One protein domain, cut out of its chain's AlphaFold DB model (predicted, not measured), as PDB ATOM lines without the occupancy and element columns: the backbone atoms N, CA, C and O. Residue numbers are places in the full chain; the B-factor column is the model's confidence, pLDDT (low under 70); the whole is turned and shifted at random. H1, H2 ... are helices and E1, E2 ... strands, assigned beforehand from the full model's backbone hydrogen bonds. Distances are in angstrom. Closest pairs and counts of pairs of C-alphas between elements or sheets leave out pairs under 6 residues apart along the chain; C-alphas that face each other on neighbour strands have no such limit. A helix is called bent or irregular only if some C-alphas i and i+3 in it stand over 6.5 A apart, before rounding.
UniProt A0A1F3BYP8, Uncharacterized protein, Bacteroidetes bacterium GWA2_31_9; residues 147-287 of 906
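AT A GLANCE: This is residues 147 to 287 of the 906 residues of an uncharacterized protein of Bacteroidetes bacterium GWA2_31_9 (UniProt A0A1F3BYP8). Four helices form a long, up-and-down bundle, each running against the one before: H2, bent but nearly straight, makes the long axis, H1 packs beside part of it, and hairpin H3 and H4 meets it through residues 277 to 281. A small parallel sheet, E1 and E2, lies toward one end. The 141 printed residues, mostly helix, run E1 H1 H2 E2 H3 H4; the whole is loose, radius of gyration of the C-alphas 18.2 A, spans 61 by 30 by 18 A.

IN THESE COORDINATES: E1, residues 147 to 149, begins at C-alpha 147 (-26.701, -41.753, -44.344). H1 is residues 153 to 170, 25.7 A. H2, residues 182 to 218, was assigned as one helix by its hydrogen bonds but is bent, C-alphas 191 and 194 being 6.8 A apart: H2a is 182 to 191, H2b 194 to 218, 35.8 A. E2 is 225 to 230, H3 233 to 252, and H4 260 to 281, 30.7 A, ending at (-14.643, -39.063, -37.641).

HOW THE PARTS SIT: E1 and E2 have N 148 and O 228 at 2.8 A. H4, the hub, touches H3, closest C-alphas Ser 247 and Ala 267, 5.3 A. Every helix or arm has its O i to N i+4 pairs within hydrogen-bond range.

THE WHOLE: The printed part has no cut. The H1 to H2 link is long; pLDDT is under 70 at, for instance, residues 175 to 182.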
ATOM      1  N   TYR A 147     -26.980 -42.790 -45.312       86.19
ATOM      2  CA  TYR A 147     -26.701 -41.753 -44.344       86.19
ATOM      3  C   TYR A 147     -26.687 -42.339 -42.934       86.19
ATOM      4  O   TYR A 147     -27.680 -42.862 -42.422       86.19
ATOM      5  N   VAL A 148     -25.539 -42.221 -42.278       87.75
ATOM      6  CA  VAL A 148     -25.371 -42.525 -40.856       87.75
ATOM      7  C   VAL A 148     -25.420 -41.243 -40.049       87.75
ATOM      8  O   VAL A 148     -24.755 -40.273 -40.421       87.75
ATOM      9  N   PRO A 149     -26.146 -41.226 -38.920       85.62
ATOM     10  CA  PRO A 149     -26.133 -40.076 -38.036       85.62
ATOM     11  C   PRO A 149     -24.717 -39.808 -37.524       85.62
ATOM     12  O   PRO A 149     -23.938 -40.734 -37.270       85.62
ATOM     13  N   ALA A 150     -24.388 -38.529 -37.382       88.25
ATOM     14  CA  ALA A 150     -23.162 -38.120 -36.730       88.25
ATOM     15  C   ALA A 150     -23.263 -38.250 -35.195       88.25
ATOM     16  O   ALA A 150     -24.345 -38.234 -34.613       88.25
ATOM     17  N   SER A 151     -22.120 -38.383 -34.531       88.19
ATOM     18  CA  SER A 151     -21.956 -38.536 -33.092       88.19
ATOM     19  C   SER A 151     -21.099 -37.399 -32.556       88.19
ATOM     20  O   SER A 151     -19.942 -37.275 -32.934       88.19
ATOM     21  N   THR A 152     -21.614 -36.638 -31.595       87.69
ATOM     22  CA  THR A 152     -20.888 -35.542 -30.923       87.69
ATOM     23  C   THR A 152     -19.803 -36.008 -29.949       87.69
ATOM     24  O   THR A 152     -19.054 -35.192 -29.420       87.69
ATOM     25  N   ARG A 153     -19.690 -37.318 -29.686       88.00
ATOM     26  CA  ARG A 153     -18.791 -37.859 -28.653       88.00
ATOM     27  C   ARG A 153     -17.318 -37.444 -28.806       88.00
ATOM     28  O   ARG A 153     -16.756 -37.057 -27.791       88.00
ATOM     29  N   PRO A 154     -16.683 -37.495 -29.998       88.88
ATOM     30  CA  PRO A 154     -15.266 -37.146 -30.134       88.88
ATOM     31  C   PRO A 154     -15.004 -35.688 -29.763       88.88
ATOM     32  O   PRO A 154     -14.051 -35.398 -29.055       88.88
ATOM     33  N   ILE A 155     -15.907 -34.801 -30.182       89.88
ATOM     34  CA  ILE A 155     -15.869 -33.372 -29.879       89.88
ATOM     35  C   ILE A 155     -16.018 -33.128 -28.373       89.88
ATOM     36  O   ILE A 155     -15.261 -32.363 -27.788       89.88
ATOM     37  N   ILE A 156     -16.988 -33.790 -27.733       86.88
ATOM     38  CA  ILE A 156     -17.205 -33.649 -26.287       86.88
ATOM     39  C   ILE A 156     -15.986 -34.164 -25.511       86.88
ATOM     40  O   ILE A 156     -15.578 -33.535 -24.541       86.88
ATOM     41  N   TYR A 157     -15.388 -35.283 -25.933       89.25
ATOM     42  CA  TYR A 157     -14.181 -35.808 -25.294       89.25
ATOM     43  C   TYR A 157     -12.972 -34.895 -25.472       89.25
ATOM     44  O   TYR A 157     -12.236 -34.727 -24.506       89.25
ATOM     45  N   ASP A 158     -12.791 -34.291 -26.650       89.69
ATOM     46  CA  ASP A 158     -11.760 -33.271 -26.862       89.69
ATOM     47  C   ASP A 158     -11.945 -32.127 -25.864       89.69
ATOM     48  O   ASP A 158     -11.060 -31.877 -25.052       89.69
ATOM     49  N   PHE A 159     -13.137 -31.529 -25.811       87.88
ATOM     50  CA  PHE A 159     -13.417 -30.428 -24.892       87.88
ATOM     51  C   PHE A 159     -13.193 -30.793 -23.415       87.88
ATOM     52  O   PHE A 159     -12.495 -30.077 -22.702       87.88
ATOM     53  N   VAL A 160     -13.728 -31.931 -22.953       86.81
ATOM     54  CA  VAL A 160     -13.561 -32.386 -21.560       86.81
ATOM     55  C   VAL A 160     -12.088 -32.606 -21.224       86.81
ATOM     56  O   VAL A 160     -11.631 -32.191 -20.161       86.81
ATOM     57  N   LEU A 161     -11.329 -33.230 -22.127       86.94
ATOM     58  CA  LEU A 161      -9.913 -33.498 -21.907       86.94
ATOM     59  C   LEU A 161      -9.102 -32.196 -21.844       86.94
ATOM     60  O   LEU A 161      -8.229 -32.068 -20.988       86.94
ATOM     61  N   ARG A 162      -9.449 -31.196 -22.664       86.75
ATOM     62  CA  ARG A 162      -8.860 -29.849 -22.588       86.75
ATOM     63  C   ARG A 162      -9.139 -29.171 -21.253       86.75
ATOM     64  O   ARG A 162      -8.210 -28.616 -20.672       86.75
ATOM     65  N   CYS A 163     -10.373 -29.250 -20.750       82.56
ATOM     66  CA  CYS A 163     -10.736 -28.708 -19.438       82.56
ATOM     67  C   CYS A 163      -9.968 -29.393 -18.297       82.56
ATOM     68  O   CYS A 163      -9.497 -28.712 -17.391       82.56
ATOM     69  N   ILE A 164      -9.793 -30.720 -18.355       84.19
ATOM     70  CA  ILE A 164      -9.006 -31.477 -17.365       84.19
ATOM     71  C   ILE A 164      -7.534 -31.052 -17.392       84.19
ATOM     72  O   ILE A 164      -6.937 -30.856 -16.336       84.19
ATOM     73  N   VAL A 165      -6.945 -30.888 -18.581       85.38
ATOM     74  CA  VAL A 165      -5.553 -30.427 -18.717       85.38
ATOM     75  C   VAL A 165      -5.393 -28.999 -18.196       85.38
ATOM     76  O   VAL A 165      -4.437 -28.731 -17.476       85.38
ATOM     77  N   LEU A 166      -6.339 -28.103 -18.498       82.38
ATOM     78  CA  LEU A 166      -6.346 -26.739 -17.962       82.38
ATOM     79  C   LEU A 166      -6.409 -26.738 -16.425       82.38
ATOM     80  O   LEU A 166      -5.594 -26.082 -15.781       82.38
ATOM     81  N   PHE A 167      -7.305 -27.538 -15.835       81.50
ATOM     82  CA  PHE A 167      -7.394 -27.711 -14.381       81.50
ATOM     83  C   PHE A 167      -6.081 -28.217 -13.772       81.50
ATOM     84  O   PHE A 167      -5.603 -27.680 -12.772       81.50
ATOM     85  N   ALA A 168      -5.487 -29.249 -14.378       82.19
ATOM     86  CA  ALA A 168      -4.239 -29.836 -13.903       82.19
ATOM     87  C   ALA A 168      -3.075 -28.838 -13.960       82.19
ATOM     88  O   ALA A 168      -2.252 -28.804 -13.044       82.19
ATOM     89  N   PHE A 169      -3.034 -28.008 -15.003       78.75
ATOM     90  CA  PHE A 169      -2.049 -26.945 -15.151       78.75
ATOM     91  C   PHE A 169      -2.207 -25.883 -14.052       78.75
ATOM     92  O   PHE A 169      -1.259 -25.604 -13.324       78.75
ATOM     93  N   GLN A 170      -3.421 -25.372 -13.831       76.88
ATOM     94  CA  GLN A 170      -3.657 -24.296 -12.857       76.88
ATOM     95  C   GLN A 170      -3.529 -24.714 -11.396       76.88
ATOM     96  O   GLN A 170      -3.132 -23.907 -10.559       76.88
ATOM     97  N   LYS A 171      -3.826 -25.972 -11.059       79.38
ATOM     98  CA  LYS A 171      -3.590 -26.497  -9.704       79.38
ATOM     99  C   LYS A 171      -2.137 -26.891  -9.447       79.38
ATOM    100  O   LYS A 171      -1.844 -27.417  -8.378       79.38
ATOM    101  N   GLY A 172      -1.240 -26.681 -10.411       77.81
ATOM    102  CA  GLY A 172       0.153 -27.088 -10.284       77.81
ATOM    103  C   GLY A 172       0.331 -28.606 -10.199       77.81
ATOM    104  O   GLY A 172       1.393 -29.074  -9.810       77.81
ATOM    105  N   LEU A 173      -0.665 -29.411 -10.591       75.44
ATOM    106  CA  LEU A 173      -0.508 -30.872 -10.656       75.44
ATOM    107  C   LEU A 173       0.529 -31.278 -11.716       75.44
ATOM    108  O   LEU A 173       1.087 -32.370 -11.656       75.44
ATOM    109  N   LEU A 174       0.800 -30.377 -12.663       73.62
ATOM    110  CA  LEU A 174       1.848 -30.487 -13.672       73.62
ATOM    111  C   LEU A 174       3.120 -29.693 -13.306       73.62
ATOM    112  O   LEU A 174       3.938 -29.441 -14.184       73.62
ATOM    113  N   GLN A 175       3.341 -29.359 -12.022       65.19
ATOM    114  CA  GLN A 175       4.546 -28.663 -11.514       65.19
ATOM    115  C   GLN A 175       5.881 -29.355 -11.844       65.19
ATOM    116  O   GLN A 175       6.939 -28.769 -11.649       65.19
ATOM    117  N   PHE A 176       5.874 -30.575 -12.385       63.66
ATOM    118  CA  PHE A 176       7.083 -31.181 -12.951       63.66
ATOM    119  C   PHE A 176       7.670 -30.388 -14.137       63.66
ATOM    120  O   PHE A 176       8.820 -30.623 -14.498       63.66
ATOM    121  N   PHE A 177       6.905 -29.465 -14.732       57.47
ATOM    122  CA  PHE A 177       7.314 -28.675 -15.897       57.47
ATOM    123  C   PHE A 177       7.766 -27.227 -15.592       57.47
ATOM    124  O   PHE A 177       8.268 -26.597 -16.516       57.47
ATOM    125  N   ASN A 178       7.714 -26.792 -14.317       47.88
ATOM    126  CA  ASN A 178       7.706 -25.421 -13.737       47.88
ATOM    127  C   ASN A 178       8.821 -24.399 -14.123       47.88
ATOM    128  O   ASN A 178       9.265 -23.624 -13.275       47.88
ATOM    129  N   ASN A 179       9.309 -24.404 -15.362       61.41
ATOM    130  CA  ASN A 179      10.212 -23.409 -15.951       61.41
ATOM    131  C   ASN A 179       9.463 -22.637 -17.051       61.41
ATOM    132  O   ASN A 179       8.488 -23.144 -17.590       61.41
ATOM    133  N   ASP A 180       9.978 -21.484 -17.502       60.78
ATOM    134  CA  ASP A 180       9.400 -20.643 -18.580       60.78
ATOM    135  C   ASP A 180       8.988 -21.391 -19.881       60.78
ATOM    136  O   ASP A 180       8.228 -20.870 -20.699       60.78
ATOM    137  N   GLY A 181       9.428 -22.642 -20.075       61.56
ATOM    138  CA  GLY A 181       8.904 -23.569 -21.087       61.56
ATOM    139  C   GLY A 181       7.455 -24.053 -20.873       61.56
ATOM    140  O   GLY A 181       6.899 -24.694 -21.766       61.56
ATOM    141  N   ASP A 182       6.820 -23.735 -19.744       67.12
ATOM    142  CA  ASP A 182       5.477 -24.180 -19.345       67.12
ATOM    143  C   ASP A 182       4.379 -23.776 -20.329       67.12
ATOM    144  O   ASP A 182       3.507 -24.579 -20.672       67.12
ATOM    145  N   ILE A 183       4.439 -22.542 -20.833       71.12
ATOM    146  CA  ILE A 183       3.447 -22.025 -21.781       71.12
ATOM    147  C   ILE A 183       3.545 -22.777 -23.111       71.12
ATOM    148  O   ILE A 183       2.527 -23.165 -23.692       71.12
ATOM    149  N   PHE A 184       4.771 -23.030 -23.578       75.88
ATOM    150  CA  PHE A 184       5.001 -23.774 -24.811       75.88
ATOM    151  C   PHE A 184       4.544 -25.230 -24.679       75.88
ATOM    152  O   PHE A 184       3.892 -25.747 -25.584       75.88
ATOM    153  N   ILE A 185       4.827 -25.883 -23.548       75.12
ATOM    154  CA  ILE A 185       4.397 -27.264 -23.290       75.12
ATOM    155  C   ILE A 185       2.873 -27.344 -23.193       75.12
ATOM    156  O   ILE A 185       2.274 -28.218 -23.820       75.12
ATOM    157  N   TYR A 186       2.225 -26.421 -22.480       80.75
ATOM    158  CA  TYR A 186       0.766 -26.342 -22.433       80.75
ATOM    159  C   TYR A 186       0.176 -26.175 -23.839       80.75
ATOM    160  O   TYR A 186      -0.737 -26.913 -24.224       80.75
ATOM    161  N   PHE A 187       0.735 -25.263 -24.639       78.94
ATOM    162  CA  PHE A 187       0.306 -25.053 -26.016       78.94
ATOM    163  C   PHE A 187       0.525 -26.299 -26.879       78.94
ATOM    164  O   PHE A 187      -0.374 -26.689 -27.617       78.94
ATOM    165  N   LEU A 188       1.663 -26.984 -26.750       80.50
ATOM    166  CA  LEU A 188       1.947 -28.235 -27.455       80.50
ATOM    167  C   LEU A 188       0.949 -29.336 -27.069       80.50
ATOM    168  O   LEU A 188       0.444 -30.053 -27.940       80.50
ATOM    169  N   ILE A 189       0.615 -29.449 -25.779       83.06
ATOM    170  CA  ILE A 189      -0.387 -30.402 -25.297       83.06
ATOM    171  C   ILE A 189      -1.746 -30.090 -25.931       83.06
ATOM    172  O   ILE A 189      -2.367 -30.972 -26.526       83.06
ATOM    173  N   GLN A 190      -2.191 -28.838 -25.856       83.94
ATOM    174  CA  GLN A 190      -3.504 -28.412 -26.333       83.94
ATOM    175  C   GLN A 190      -3.620 -28.437 -27.866       83.94
ATOM    176  O   GLN A 190      -4.618 -28.921 -28.405       83.94
ATOM    177  N   ALA A 191      -2.635 -27.920 -28.590       81.12
ATOM    178  CA  ALA A 191      -2.701 -27.741 -30.038       81.12
ATOM    179  C   ALA A 191      -2.288 -28.993 -30.825       81.12
ATOM    180  O   ALA A 191      -2.700 -29.139 -31.974       81.12
ATOM    181  N   VAL A 192      -1.497 -29.896 -30.231       82.19
ATOM    182  CA  VAL A 192      -0.946 -31.062 -30.942       82.19
ATOM    183  C   VAL A 192      -1.324 -32.374 -30.263       82.19
ATOM    184  O   VAL A 192      -2.002 -33.200 -30.876       82.19
ATOM    185  N   ILE A 193      -0.928 -32.582 -29.005       85.81
ATOM    186  CA  ILE A 193      -1.048 -33.901 -28.357       85.81
ATOM    187  C   ILE A 193      -2.518 -34.303 -28.192       85.81
ATOM    188  O   ILE A 193      -2.898 -35.406 -28.588       85.81
ATOM    189  N   LEU A 194      -3.360 -33.414 -27.657       87.94
ATOM    190  CA  LEU A 194      -4.786 -33.680 -27.471       87.94
ATOM    191  C   LEU A 194      -5.505 -33.953 -28.807       87.94
ATOM    192  O   LEU A 194      -6.121 -35.019 -28.918       87.94
ATOM    193  N   PRO A 195      -5.367 -33.110 -29.854       87.56
ATOM    194  CA  PRO A 195      -5.902 -33.404 -31.178       87.56
ATOM    195  C   PRO A 195      -5.485 -34.757 -31.736       87.56
ATOM    196  O   PRO A 195      -6.332 -35.465 -32.277       87.56
ATOM    197  N   VAL A 196      -4.212 -35.141 -31.585       87.00
ATOM    198  CA  VAL A 196      -3.694 -36.432 -32.057       87.00
ATOM    199  C   VAL A 196      -4.323 -37.594 -31.285       87.00
ATOM    200  O   VAL A 196      -4.793 -38.545 -31.909       87.00
ATOM    201  N   ILE A 197      -4.404 -37.516 -29.950       89.19
ATOM    202  CA  ILE A 197      -5.052 -38.543 -29.113       89.19
ATOM    203  C   ILE A 197      -6.520 -38.719 -29.520       89.19
ATOM    204  O   ILE A 197      -6.974 -39.844 -29.751       89.19
ATOM    205  N   ILE A 198      -7.255 -37.612 -29.653       91.50
ATOM    206  CA  ILE A 198      -8.668 -37.629 -30.043       91.50
ATOM    207  C   ILE A 198      -8.836 -38.149 -31.471       91.50
ATOM    208  O   ILE A 198      -9.741 -38.944 -31.720       91.50
ATOM    209  N   PHE A 199      -7.960 -37.764 -32.398       89.00
ATOM    210  CA  PHE A 199      -7.994 -38.237 -33.779       89.00
ATOM    211  C   PHE A 199      -7.758 -39.746 -33.864       89.00
ATOM    212  O   PHE A 199      -8.520 -40.446 -34.530       89.00
ATOM    213  N   ILE A 200      -6.761 -40.273 -33.146       89.75
ATOM    214  CA  ILE A 200      -6.488 -41.716 -33.069       89.75
ATOM    215  C   ILE A 200      -7.706 -42.448 -32.495       89.75
ATOM    216  O   ILE A 200      -8.182 -43.418 -33.092       89.75
ATOM    217  N   TYR A 201      -8.254 -41.966 -31.375       91.81
ATOM    218  CA  TYR A 201      -9.466 -42.525 -30.773       91.81
ATOM    219  C   TYR A 201     -10.639 -42.540 -31.766       91.81
ATOM    220  O   TYR A 201     -11.277 -43.580 -31.967       91.81
ATOM    221  N   ALA A 202     -10.909 -41.405 -32.413       88.44
ATOM    222  CA  ALA A 202     -12.019 -41.243 -33.338       88.44
ATOM    223  C   ALA A 202     -11.841 -42.122 -34.588       88.44
ATOM    224  O   ALA A 202     -12.792 -42.784 -35.004       88.44
ATOM    225  N   PHE A 203     -10.618 -42.238 -35.116       89.69
ATOM    226  CA  PHE A 203     -10.271 -43.122 -36.228       89.69
ATOM    227  C   PHE A 203     -10.544 -44.600 -35.910       89.69
ATOM    228  O   PHE A 203     -11.251 -45.277 -36.664       89.69
ATOM    229  N   TYR A 204     -10.043 -45.109 -34.778       89.06
ATOM    230  CA  TYR A 204     -10.274 -46.501 -34.369       89.06
ATOM    231  C   TYR A 204     -11.755 -46.790 -34.117       89.06
ATOM    232  O   TYR A 204     -12.277 -47.836 -34.526       89.06
ATOM    233  N   ARG A 205     -12.449 -45.852 -33.470       89.81
ATOM    234  CA  ARG A 205     -13.887 -45.938 -33.220       89.81
ATOM    235  C   ARG A 205     -14.671 -46.008 -34.530       89.81
ATOM    236  O   ARG A 205     -15.495 -46.907 -34.691       89.81
ATOM    237  N   ASP A 206     -14.397 -45.111 -35.471       87.88
ATOM    238  CA  ASP A 206     -15.094 -45.056 -36.754       87.88
ATOM    239  C   ASP A 206     -14.819 -46.287 -37.615       87.88
ATOM    240  O   ASP A 206     -15.754 -46.824 -38.207       87.88
ATOM    241  N   LYS A 207     -13.586 -46.812 -37.620       86.19
ATOM    242  CA  LYS A 207     -13.265 -48.078 -38.298       86.19
ATOM    243  C   LYS A 207     -14.114 -49.234 -37.755       86.19
ATOM    244  O   LYS A 207     -14.666 -50.018 -38.525       86.19
ATOM    245  N   LYS A 208     -14.287 -49.304 -36.430       88.00
ATOM    246  CA  LYS A 208     -15.144 -50.306 -35.775       88.00
ATOM    247  C   LYS A 208     -16.626 -50.118 -36.113       88.00
ATOM    248  O   LYS A 208     -17.343 -51.106 -36.270       88.00
ATOM    249  N   ILE A 209     -17.092 -48.874 -36.217       85.19
ATOM    250  CA  ILE A 209     -18.473 -48.549 -36.597       85.19
ATOM    251  C   ILE A 209     -18.729 -48.930 -38.053       85.19
ATOM    252  O   ILE A 209     -19.708 -49.617 -38.312       85.19
ATOM    253  N   ILE A 210     -17.831 -48.578 -38.975       85.00
ATOM    254  CA  ILE A 210     -17.922 -48.955 -40.392       85.00
ATOM    255  C   ILE A 210     -17.998 -50.475 -40.534       85.00
ATOM    256  O   ILE A 210     -18.899 -50.960 -41.207       85.00
ATOM    257  N   PHE A 211     -17.132 -51.225 -39.847       87.12
ATOM    258  CA  PHE A 211     -17.159 -52.690 -39.882       87.12
ATOM    259  C   PHE A 211     -18.500 -53.262 -39.391       87.12
ATOM    260  O   PHE A 211     -19.075 -54.149 -40.019       87.12
ATOM    261  N   LYS A 212     -19.050 -52.723 -38.293       86.25
ATOM    262  CA  LYS A 212     -20.377 -53.124 -37.794       86.25
ATOM    263  C   LYS A 212     -21.496 -52.774 -38.774       86.25
ATOM    264  O   LYS A 212     -22.375 -53.599 -38.997       86.25
ATOM    265  N   THR A 213     -21.464 -51.581 -39.361       85.12
ATOM    266  CA  THR A 213     -22.452 -51.141 -40.352       85.12
ATOM    267  C   THR A 213     -22.380 -52.003 -41.611       85.12
ATOM    268  O   THR A 213     -23.414 -52.447 -42.092       85.12
ATOM    269  N   GLN A 214     -21.180 -52.330 -42.095       85.00
ATOM    270  CA  GLN A 214     -20.973 -53.258 -43.211       85.00
ATOM    271  C   GLN A 214     -21.482 -54.665 -42.885       85.00
ATOM    272  O   GLN A 214     -22.139 -55.278 -43.718       85.00
ATOM    273  N   SER A 215     -21.264 -55.158 -41.661       86.69
ATOM    274  CA  SER A 215     -21.830 -56.434 -41.212       86.69
ATOM    275  C   SER A 215     -23.365 -56.411 -41.195       86.69
ATOM    276  O   SER A 215     -23.991 -57.371 -41.639       86.69
ATOM    277  N   LEU A 216     -23.992 -55.313 -40.757       84.44
ATOM    278  CA  LEU A 216     -25.451 -55.153 -40.821       84.44
ATOM    279  C   LEU A 216     -25.960 -55.117 -42.266       84.44
ATOM    280  O   LEU A 216     -26.926 -55.799 -42.579       84.44
ATOM    281  N   ILE A 217     -25.280 -54.374 -43.137       82.69
ATOM    282  CA  ILE A 217     -25.606 -54.266 -44.564       82.69
ATOM    283  C   ILE A 217     -25.475 -55.619 -45.270       82.69
ATOM    284  O   ILE A 217     -26.349 -55.989 -46.047       82.69
ATOM    285  N   SER A 218     -24.429 -56.390 -44.958       83.25
ATOM    286  CA  SER A 218     -24.217 -57.714 -45.555       83.25
ATOM    287  C   SER A 218     -25.365 -58.684 -45.264       83.25
ATOM    288  O   SER A 218     -25.653 -59.539 -46.090       83.25
ATOM    289  N   LYS A 219     -26.088 -58.505 -44.146       86.38
ATOM    290  CA  LYS A 219     -27.291 -59.295 -43.828       86.38
ATOM    291  C   LYS A 219     -28.499 -58.951 -44.707       86.38
ATOM    292  O   LYS A 219     -29.437 -59.733 -44.743       86.38
ATOM    293  N   ILE A 220     -28.483 -57.802 -45.385       81.12
ATOM    294  CA  ILE A 220     -29.552 -57.325 -46.281       81.12
ATOM    295  C   ILE A 220     -29.251 -57.727 -47.741       81.12
ATOM    296  O   ILE A 220     -30.028 -57.428 -48.635       81.12
ATOM    297  N   ASN A 221     -28.134 -58.419 -48.019       81.44
ATOM    298  CA  ASN A 221     -27.669 -58.760 -49.376       81.44
ATOM    299  C   ASN A 221     -27.429 -57.555 -50.306       81.44
ATOM    300  O   ASN A 221     -27.259 -57.723 -51.514       81.44
ATOM    301  N   ILE A 222     -27.333 -56.339 -49.765       74.75
ATOM    302  CA  ILE A 222     -27.052 -55.149 -50.568       74.75
ATOM    303  C   ILE A 222     -25.544 -54.952 -50.628       74.75
ATOM    304  O   ILE A 222     -24.885 -54.578 -49.657       74.75
ATOM    305  N   THR A 223     -24.987 -55.228 -51.801       65.44
ATOM    306  CA  THR A 223     -23.594 -54.904 -52.107       65.44
ATOM    307  C   THR A 223     -23.509 -53.449 -52.574       65.44
ATOM    308  O   THR A 223     -24.419 -52.967 -53.238       65.44
ATOM    309  N   ASN A 224     -22.404 -52.758 -52.267       69.19
ATOM    310  CA  ASN A 224     -22.078 -51.426 -52.804       69.19
ATOM    311  C   ASN A 224     -22.773 -50.211 -52.144       69.19
ATOM    312  O   ASN A 224     -23.311 -49.325 -52.813       69.19
ATOM    313  N   ILE A 225     -22.706 -50.148 -50.808       74.44
ATOM    314  CA  ILE A 225     -23.181 -48.993 -50.040       74.44
ATOM    315  C   ILE A 225     -22.043 -48.024 -49.703       74.44
ATOM    316  O   ILE A 225     -21.052 -48.395 -49.067       74.44
ATOM    317  N   ARG A 226     -22.220 -46.746 -50.057       81.06
ATOM    318  CA  ARG A 226     -21.360 -45.652 -49.596       81.06
ATOM    319  C   ARG A 226     -21.941 -45.059 -48.320       81.06
ATOM    320  O   ARG A 226     -23.008 -44.461 -48.315       81.06
ATOM    321  N   ILE A 227     -21.199 -45.180 -47.233       81.06
ATOM    322  CA  ILE A 227     -21.596 -44.639 -45.935       81.06
ATOM    323  C   ILE A 227     -21.270 -43.135 -45.910       81.06
ATOM    324  O   ILE A 227     -20.094 -42.766 -45.898       81.06
ATOM    325  N   LYS A 228     -22.289 -42.268 -45.906       84.06
ATOM    326  CA  LYS A 228     -22.144 -40.810 -45.735       84.06
ATOM    327  C   LYS A 228     -22.592 -40.383 -44.342       84.06
ATOM    328  O   LYS A 228     -23.550 -40.921 -43.803       84.06
ATOM    329  N   ILE A 229     -21.910 -39.409 -43.747       84.50
ATOM    330  CA  ILE A 229     -22.289 -38.872 -42.436       84.50
ATOM    331  C   ILE A 229     -23.350 -37.786 -42.629       84.50
ATOM    332  O   ILE A 229     -23.131 -36.831 -43.371       84.50
ATOM    333  N   LYS A 230     -24.485 -37.915 -41.937       86.31
ATOM    334  CA  LYS A 230     -25.509 -36.871 -41.835       86.31
ATOM    335  C   LYS A 230     -25.282 -36.072 -40.555       86.31
ATOM    336  O   LYS A 230     -25.552 -36.548 -39.450       86.31
ATOM    337  N   ASN A 231     -24.772 -34.854 -40.716       84.19
ATOM    338  CA  ASN A 231     -24.658 -33.876 -39.637       84.19
ATOM    339  C   ASN A 231     -25.976 -33.112 -39.498       84.19
ATOM    340  O   ASN A 231     -26.496 -32.595 -40.482       84.19
ATOM    341  N   THR A 232     -26.498 -33.021 -38.278       82.25
ATOM    342  CA  THR A 232     -27.664 -32.176 -37.970       82.25
ATOM    343  C   THR A 232     -27.218 -30.766 -37.574       82.25
ATOM    344  O   THR A 232     -26.090 -30.589 -37.112       82.25
ATOM    345  N   ALA A 233     -28.109 -29.774 -37.678       79.69
ATOM    346  CA  ALA A 233     -27.844 -28.386 -37.266       79.69
ATOM    347  C   ALA A 233     -27.290 -28.264 -35.828       79.69
ATOM    348  O   ALA A 233     -26.380 -27.478 -35.571       79.69
ATOM    349  N   TRP A 234     -27.749 -29.127 -34.914       77.62
ATOM    350  CA  TRP A 234     -27.252 -29.213 -33.535       77.62
ATOM    351  C   TRP A 234     -25.750 -29.499 -33.426       77.62
ATOM    352  O   TRP A 234     -25.103 -29.004 -32.507       77.62
ATOM    353  N   HIS A 235     -25.180 -30.275 -34.350       84.38
ATOM    354  CA  HIS A 235     -23.747 -30.567 -34.344       84.38
ATOM    355  C   HIS A 235     -22.928 -29.315 -34.659       84.38
ATOM    356  O   HIS A 235     -21.925 -29.055 -34.000       84.38
ATOM    357  N   TYR A 236     -23.375 -28.521 -35.632       83.69
ATOM    358  CA  TYR A 236     -22.712 -27.271 -35.991       83.69
ATOM    359  C   TYR A 236     -22.855 -26.217 -34.892       83.69
ATOM    360  O   TYR A 236     -21.881 -25.532 -34.593       83.69
ATOM    361  N   LEU A 237     -24.017 -26.144 -34.227       79.62
ATOM    362  CA  LEU A 237     -24.191 -25.294 -33.046       79.62
ATOM    363  C   LEU A 237     -23.213 -25.681 -31.932       79.62
ATOM    364  O   LEU A 237     -22.576 -24.808 -31.351       79.62
ATOM    365  N   LEU A 238     -23.071 -26.978 -31.646       78.88
ATOM    366  CA  LEU A 238     -22.133 -27.449 -30.628       78.88
ATOM    367  C   LEU A 238     -20.696 -27.040 -30.970       78.88
ATOM    368  O   LEU A 238     -19.998 -26.522 -30.108       78.88
ATOM    369  N   ILE A 239     -20.270 -27.222 -32.224       85.38
ATOM    370  CA  ILE A 239     -18.945 -26.780 -32.684       85.38
ATOM    371  C   ILE A 239     -18.782 -25.276 -32.488       85.38
ATOM    372  O   ILE A 239     -17.773 -24.845 -31.946       85.38
ATOM    373  N   PHE A 240     -19.781 -24.480 -32.869       81.69
ATOM    374  CA  PHE A 240     -19.750 -23.030 -32.703       81.69
ATOM    375  C   PHE A 240     -19.614 -22.611 -31.230       81.69
ATOM    376  O   PHE A 240     -18.757 -21.791 -30.905       81.69
ATOM    377  N   ILE A 241     -20.384 -23.223 -30.323       76.25
ATOM    378  CA  ILE A 241     -20.285 -22.978 -28.875       76.25
ATOM    379  C   ILE A 241     -18.894 -23.356 -28.353       76.25
ATOM    380  O   ILE A 241     -18.318 -22.638 -27.536       76.25
ATOM    381  N   LEU A 242     -18.330 -24.465 -28.829       81.06
ATOM    382  CA  LEU A 242     -17.007 -24.930 -28.416       81.06
ATOM    383  C   LEU A 242     -15.879 -24.049 -28.944       81.06
ATOM    384  O   LEU A 242     -14.900 -23.842 -28.235       81.06
ATOM    385  N   ILE A 243     -16.029 -23.494 -30.146       82.88
ATOM    386  CA  ILE A 243     -15.110 -22.486 -30.676       82.88
ATOM    387  C   ILE A 243     -15.163 -21.250 -29.788       82.88
ATOM    388  O   ILE A 243     -14.124 -20.862 -29.272       82.88
ATOM    389  N   ILE A 244     -16.353 -20.685 -29.540       76.12
ATOM    390  CA  ILE A 244     -16.502 -19.487 -28.700       76.12
ATOM    391  C   ILE A 244     -15.893 -19.720 -27.321       76.12
ATOM    392  O   ILE A 244     -15.043 -18.951 -26.890       76.12
ATOM    393  N   THR A 245     -16.286 -20.801 -26.645       75.25
ATOM    394  CA  THR A 245     -15.780 -21.103 -25.298       75.25
ATOM    395  C   THR A 245     -14.273 -21.344 -25.302       75.25
ATOM    396  O   THR A 245     -13.580 -20.799 -24.449       75.25
ATOM    397  N   GLY A 246     -13.740 -22.073 -26.287       76.00
ATOM    398  CA  GLY A 246     -12.301 -22.268 -26.458       76.00
ATOM    399  C   GLY A 246     -11.541 -20.954 -26.665       76.00
ATOM    400  O   GLY A 246     -10.523 -20.727 -26.018       76.00
ATOM    401  N   SER A 247     -12.053 -20.053 -27.505       76.38
ATOM    402  CA  SER A 247     -11.457 -18.735 -27.758       76.38
ATOM    403  C   SER A 247     -11.503 -17.830 -26.539       76.38
ATOM    404  O   SER A 247     -10.520 -17.161 -26.233       76.38
ATOM    405  N   THR A 248     -12.628 -17.823 -25.825       70.56
ATOM    406  CA  THR A 248     -12.779 -17.071 -24.579       70.56
ATOM    407  C   THR A 248     -11.798 -17.573 -23.524       70.56
ATOM    408  O   THR A 248     -11.180 -16.756 -22.851       70.56
ATOM    409  N   ILE A 249     -11.582 -18.890 -23.429       70.56
ATOM    410  CA  ILE A 249     -10.568 -19.463 -22.535       70.56
ATOM    411  C   ILE A 249      -9.171 -18.959 -22.903       70.56
ATOM    412  O   ILE A 249      -8.456 -18.479 -22.031       70.56
ATOM    413  N   VAL A 250      -8.794 -19.004 -24.184       74.44
ATOM    414  CA  VAL A 250      -7.477 -18.521 -24.641       74.44
ATOM    415  C   VAL A 250      -7.270 -17.038 -24.314       74.44
ATOM    416  O   VAL A 250      -6.211 -16.682 -23.810       74.44
ATOM    417  N   LEU A 251      -8.280 -16.190 -24.538       72.81
ATOM    418  CA  LEU A 251      -8.209 -14.751 -24.243       72.81
ATOM    419  C   LEU A 251      -8.044 -14.437 -22.751       72.81
ATOM    420  O   LEU A 251      -7.443 -13.425 -22.399       72.81
ATOM    421  N   LEU A 252      -8.626 -15.259 -21.880       67.81
ATOM    422  CA  LEU A 252      -8.703 -14.979 -20.446       67.81
ATOM    423  C   LEU A 252      -7.552 -15.587 -19.640       67.81
ATOM    424  O   LEU A 252      -7.296 -15.133 -18.525       67.81
ATOM    425  N   VAL A 253      -6.829 -16.570 -20.182       71.75
ATOM    426  CA  VAL A 253      -5.628 -17.111 -19.535       71.75
ATOM    427  C   VAL A 253      -4.522 -16.049 -19.578       71.75
ATOM    428  O   VAL A 253      -3.785 -15.921 -20.555       71.75
ATOM    429  N   LYS A 254      -4.391 -15.289 -18.481       63.88
ATOM    430  CA  LYS A 254      -3.439 -14.167 -18.325       63.88
ATOM    431  C   LYS A 254      -1.995 -14.519 -18.688       63.88
ATOM    432  O   LYS A 254      -1.267 -13.668 -19.187       63.88
ATOM    433  N   GLN A 255      -1.588 -15.764 -18.446       63.53
ATOM    434  CA  GLN A 255      -0.232 -16.249 -18.719       63.53
ATOM    435  C   GLN A 255       0.097 -16.327 -20.216       63.53
ATOM    436  O   GLN A 255       1.271 -16.298 -20.561       63.53
ATOM    437  N   LEU A 256      -0.897 -16.399 -21.109       63.16
ATOM    438  CA  LEU A 256      -0.644 -16.544 -22.545       63.16
ATOM    439  C   LEU A 256      -0.245 -15.232 -23.235       63.16
ATOM    440  O   LEU A 256       0.327 -15.300 -24.318       63.16
ATOM    441  N   GLN A 257      -0.536 -14.061 -22.644       68.69
ATOM    442  CA  GLN A 257      -0.292 -12.727 -23.234       68.69
ATOM    443  C   GLN A 257      -0.684 -12.605 -24.726       68.69
ATOM    444  O   GLN A 257      -0.122 -11.797 -25.463       68.69
ATOM    445  N   THR A 258      -1.640 -13.405 -25.201       68.12
ATOM    446  CA  THR A 258      -2.047 -13.389 -26.606       68.12
ATOM    447  C   THR A 258      -2.903 -12.165 -26.880       68.12
ATOM    448  O   THR A 258      -3.884 -11.916 -26.176       68.12
ATOM    449  N   ASP A 259      -2.559 -11.424 -27.927       75.19
ATOM    450  CA  ASP A 259      -3.400 -10.357 -28.444       75.19
ATOM    451  C   ASP A 259      -4.733 -10.912 -28.988       75.19
ATOM    452  O   ASP A 259      -4.899 -12.107 -29.263       75.19
ATOM    453  N   GLY A 260      -5.727 -10.032 -29.148       73.25
ATOM    454  CA  GLY A 260      -7.053 -10.434 -29.631       73.25
ATOM    455  C   GLY A 260      -7.020 -11.112 -31.008       73.25
ATOM    456  O   GLY A 260      -7.847 -11.980 -31.293       73.25
ATOM    457  N   ILE A 261      -6.036 -10.760 -31.842       74.19
ATOM    458  CA  ILE A 261      -5.834 -11.328 -33.178       74.19
ATOM    459  C   ILE A 261      -5.338 -12.776 -33.077       74.19
ATOM    460  O   ILE A 261      -5.897 -13.654 -33.739       74.19
ATOM    461  N   GLY A 262      -4.349 -13.056 -32.223       72.88
ATOM    462  CA  GLY A 262      -3.841 -14.407 -31.993       72.88
ATOM    463  C   GLY A 262      -4.924 -15.361 -31.490       72.88
ATOM    464  O   GLY A 262      -5.059 -16.478 -32.000       72.88
ATOM    465  N   ALA A 263      -5.772 -14.906 -30.565       74.12
ATOM    466  CA  ALA A 263      -6.895 -15.706 -30.082       74.12
ATOM    467  C   ALA A 263      -7.952 -15.973 -31.168       74.12
ATOM    468  O   ALA A 263      -8.477 -17.086 -31.253       74.12
ATOM    469  N   ALA A 264      -8.242 -14.989 -32.028       73.75
ATOM    470  CA  ALA A 264      -9.155 -15.166 -33.157       73.75
ATOM    471  C   ALA A 264      -8.605 -16.167 -34.188       73.75
ATOM    472  O   ALA A 264      -9.343 -17.014 -34.687       73.75
ATOM    473  N   LEU A 265      -7.303 -16.132 -34.477       75.44
ATOM    474  CA  LEU A 265      -6.678 -17.087 -35.394       75.44
ATOM    475  C   LEU A 265      -6.700 -18.510 -34.814       75.44
ATOM    476  O   LEU A 265      -7.068 -19.456 -35.514       75.44
ATOM    477  N   LEU A 266      -6.411 -18.664 -33.517       75.81
ATOM    478  CA  LEU A 266      -6.543 -19.940 -32.805       75.81
ATOM    479  C   LEU A 266      -7.982 -20.465 -32.808       75.81
ATOM    480  O   LEU A 266      -8.189 -21.661 -33.010       75.81
ATOM    481  N   ALA A 267      -8.974 -19.583 -32.658       78.38
ATOM    482  CA  ALA A 267     -10.392 -19.917 -32.779       78.38
ATOM    483  C   ALA A 267     -10.714 -20.564 -34.127       78.38
ATOM    484  O   ALA A 267     -11.381 -21.596 -34.189       78.38
ATOM    485  N   VAL A 268     -10.222 -19.957 -35.210       79.81
ATOM    486  CA  VAL A 268     -10.454 -20.428 -36.578       79.81
ATOM    487  C   VAL A 268      -9.780 -21.777 -36.798       79.81
ATOM    488  O   VAL A 268     -10.424 -22.702 -37.289       79.81
ATOM    489  N   VAL A 269      -8.518 -21.927 -36.387       80.25
ATOM    490  CA  VAL A 269      -7.786 -23.201 -36.497       80.25
ATOM    491  C   VAL A 269      -8.492 -24.302 -35.708       80.25
ATOM    492  O   VAL A 269      -8.726 -25.390 -36.237       80.25
ATOM    493  N   TYR A 270      -8.895 -24.015 -34.469       84.44
ATOM    494  CA  TYR A 270      -9.633 -24.955 -33.631       84.44
ATOM    495  C   TYR A 270     -11.006 -25.298 -34.225       84.44
ATOM    496  O   TYR A 270     -11.404 -26.461 -34.245       84.44
ATOM    497  N   GLY A 271     -11.704 -24.320 -34.801       83.75
ATOM    498  CA  GLY A 271     -12.976 -24.540 -35.478       83.75
ATOM    499  C   GLY A 271     -12.859 -25.420 -36.715       83.75
ATOM    500  O   GLY A 271     -13.655 -26.343 -36.887       83.75
ATOM    501  N   ILE A 272     -11.834 -25.201 -37.540       84.06
ATOM    502  CA  ILE A 272     -11.524 -26.069 -38.680       84.06
ATOM    503  C   ILE A 272     -11.206 -27.484 -38.186       84.06
ATOM    504  O   ILE A 272     -11.739 -28.448 -38.736       84.06
ATOM    505  N   TYR A 273     -10.409 -27.622 -37.124       87.94
ATOM    506  CA  TYR A 273     -10.121 -28.916 -36.501       87.94
ATOM    507  C   TYR A 273     -11.404 -29.641 -36.061       87.94
ATOM    508  O   TYR A 273     -11.619 -30.792 -36.447       87.94
ATOM    509  N   LEU A 274     -12.295 -28.969 -35.326       87.25
ATOM    510  CA  LEU A 274     -13.561 -29.552 -34.876       87.25
ATOM    511  C   LEU A 274     -14.484 -29.913 -36.050       87.25
ATOM    512  O   LEU A 274     -15.132 -30.961 -36.018       87.25
ATOM    513  N   LEU A 275     -14.518 -29.100 -37.111       87.75
ATOM    514  CA  LEU A 275     -15.265 -29.404 -38.335       87.75
ATOM    515  C   LEU A 275     -14.703 -30.630 -39.055       87.75
ATOM    516  O   LEU A 275     -15.473 -31.493 -39.474       87.75
ATOM    517  N   VAL A 276     -13.380 -30.755 -39.171       85.44
ATOM    518  CA  VAL A 276     -12.728 -31.941 -39.751       85.44
ATOM    519  C   VAL A 276     -13.030 -33.179 -38.909       85.44
ATOM    520  O   VAL A 276     -13.379 -34.227 -39.460       85.44
ATOM    521  N   LEU A 277     -12.956 -33.059 -37.581       84.25
ATOM    522  CA  LEU A 277     -13.284 -34.139 -36.655       84.25
ATOM    523  C   LEU A 277     -14.741 -34.589 -36.839       84.25
ATOM    524  O   LEU A 277     -15.007 -35.782 -36.994       84.25
ATOM    525  N   GLN A 278     -15.669 -33.635 -36.920       87.75
ATOM    526  CA  GLN A 278     -17.095 -33.899 -37.084       87.75
ATOM    527  C   GLN A 278     -17.457 -34.499 -38.440       87.75
ATOM    528  O   GLN A 278     -18.269 -35.417 -38.536       87.75
ATOM    529  N   THR A 279     -16.893 -33.958 -39.512       83.62
ATOM    530  CA  THR A 279     -17.243 -34.362 -40.876       83.62
ATOM    531  C   THR A 279     -16.678 -35.727 -41.231       83.62
ATOM    532  O   THR A 279     -17.327 -36.457 -41.973       83.62
ATOM    533  N   ASN A 280     -15.523 -36.103 -40.675       83.00
ATOM    534  CA  ASN A 280     -14.823 -37.319 -41.087       83.00
ATOM    535  C   ASN A 280     -14.844 -38.445 -40.039       83.00
ATOM    536  O   ASN A 280     -14.851 -39.620 -40.430       83.00
ATOM    537  N   PHE A 281     -14.894 -38.115 -38.741       82.94
ATOM    538  CA  PHE A 281     -14.643 -39.063 -37.641       82.94
ATOM    539  C   PHE A 281     -15.774 -39.166 -36.604       82.94
ATOM    540  O   PHE A 281     -15.579 -39.701 -35.510       82.94
ATOM    541  N   SER A 282     -16.971 -38.683 -36.945       83.94
ATOM    542  CA  SER A 282     -18.137 -38.706 -36.060       83.94
ATOM    543  C   SER A 282     -19.201 -39.736 -36.458       83.94
ATOM    544  O   SER A 282     -20.369 -39.513 -36.183       83.94
ATOM    545  N   LYS A 283     -18.884 -40.894 -37.050       86.00
ATOM    546  CA  LYS A 283     -19.934 -41.877 -37.421       86.00
ATOM    547  C   LYS A 283     -20.658 -42.463 -36.196       86.00
ATOM    548  O   LYS A 283     -20.040 -42.720 -35.165       86.00
ATOM    549  N   GLN A 284     -21.953 -42.748 -36.315       85.94
ATOM    550  CA  GLN A 284     -22.718 -43.576 -35.374       85.94
ATOM    551  C   GLN A 284     -23.247 -44.828 -36.086       85.94
ATOM    552  O   GLN A 284     -23.534 -44.788 -37.277       85.94
ATOM    553  N   VAL A 285     -23.370 -45.954 -35.370       83.06
ATOM    554  CA  VAL A 285     -23.974 -47.173 -35.936       83.06
ATOM    555  C   VAL A 285     -25.455 -46.889 -36.226       83.06
ATOM    556  O   VAL A 285     -26.178 -46.533 -35.290       83.06
ATOM    557  N   PRO A 286     -25.918 -47.025 -37.480       85.12
ATOM    558  CA  PRO A 286     -27.320 -46.833 -37.817       85.12
ATOM    559  C   PRO A 286     -28.137 -48.034 -37.324       85.12
ATOM    560  O   PRO A 286     -27.629 -49.155 -37.236       85.12
ATOM    561  N   SER A 287     -29.412 -47.816 -36.999       81.69
ATOM    562  CA  SER A 287     -30.327 -48.929 -36.738       81.69
ATOM    563  C   SER A 287     -30.637 -49.658 -38.051       81.69
ATOM    564  O   SER A 287     -30.635 -49.053 -39.124       81.69
TER     565      SER A 287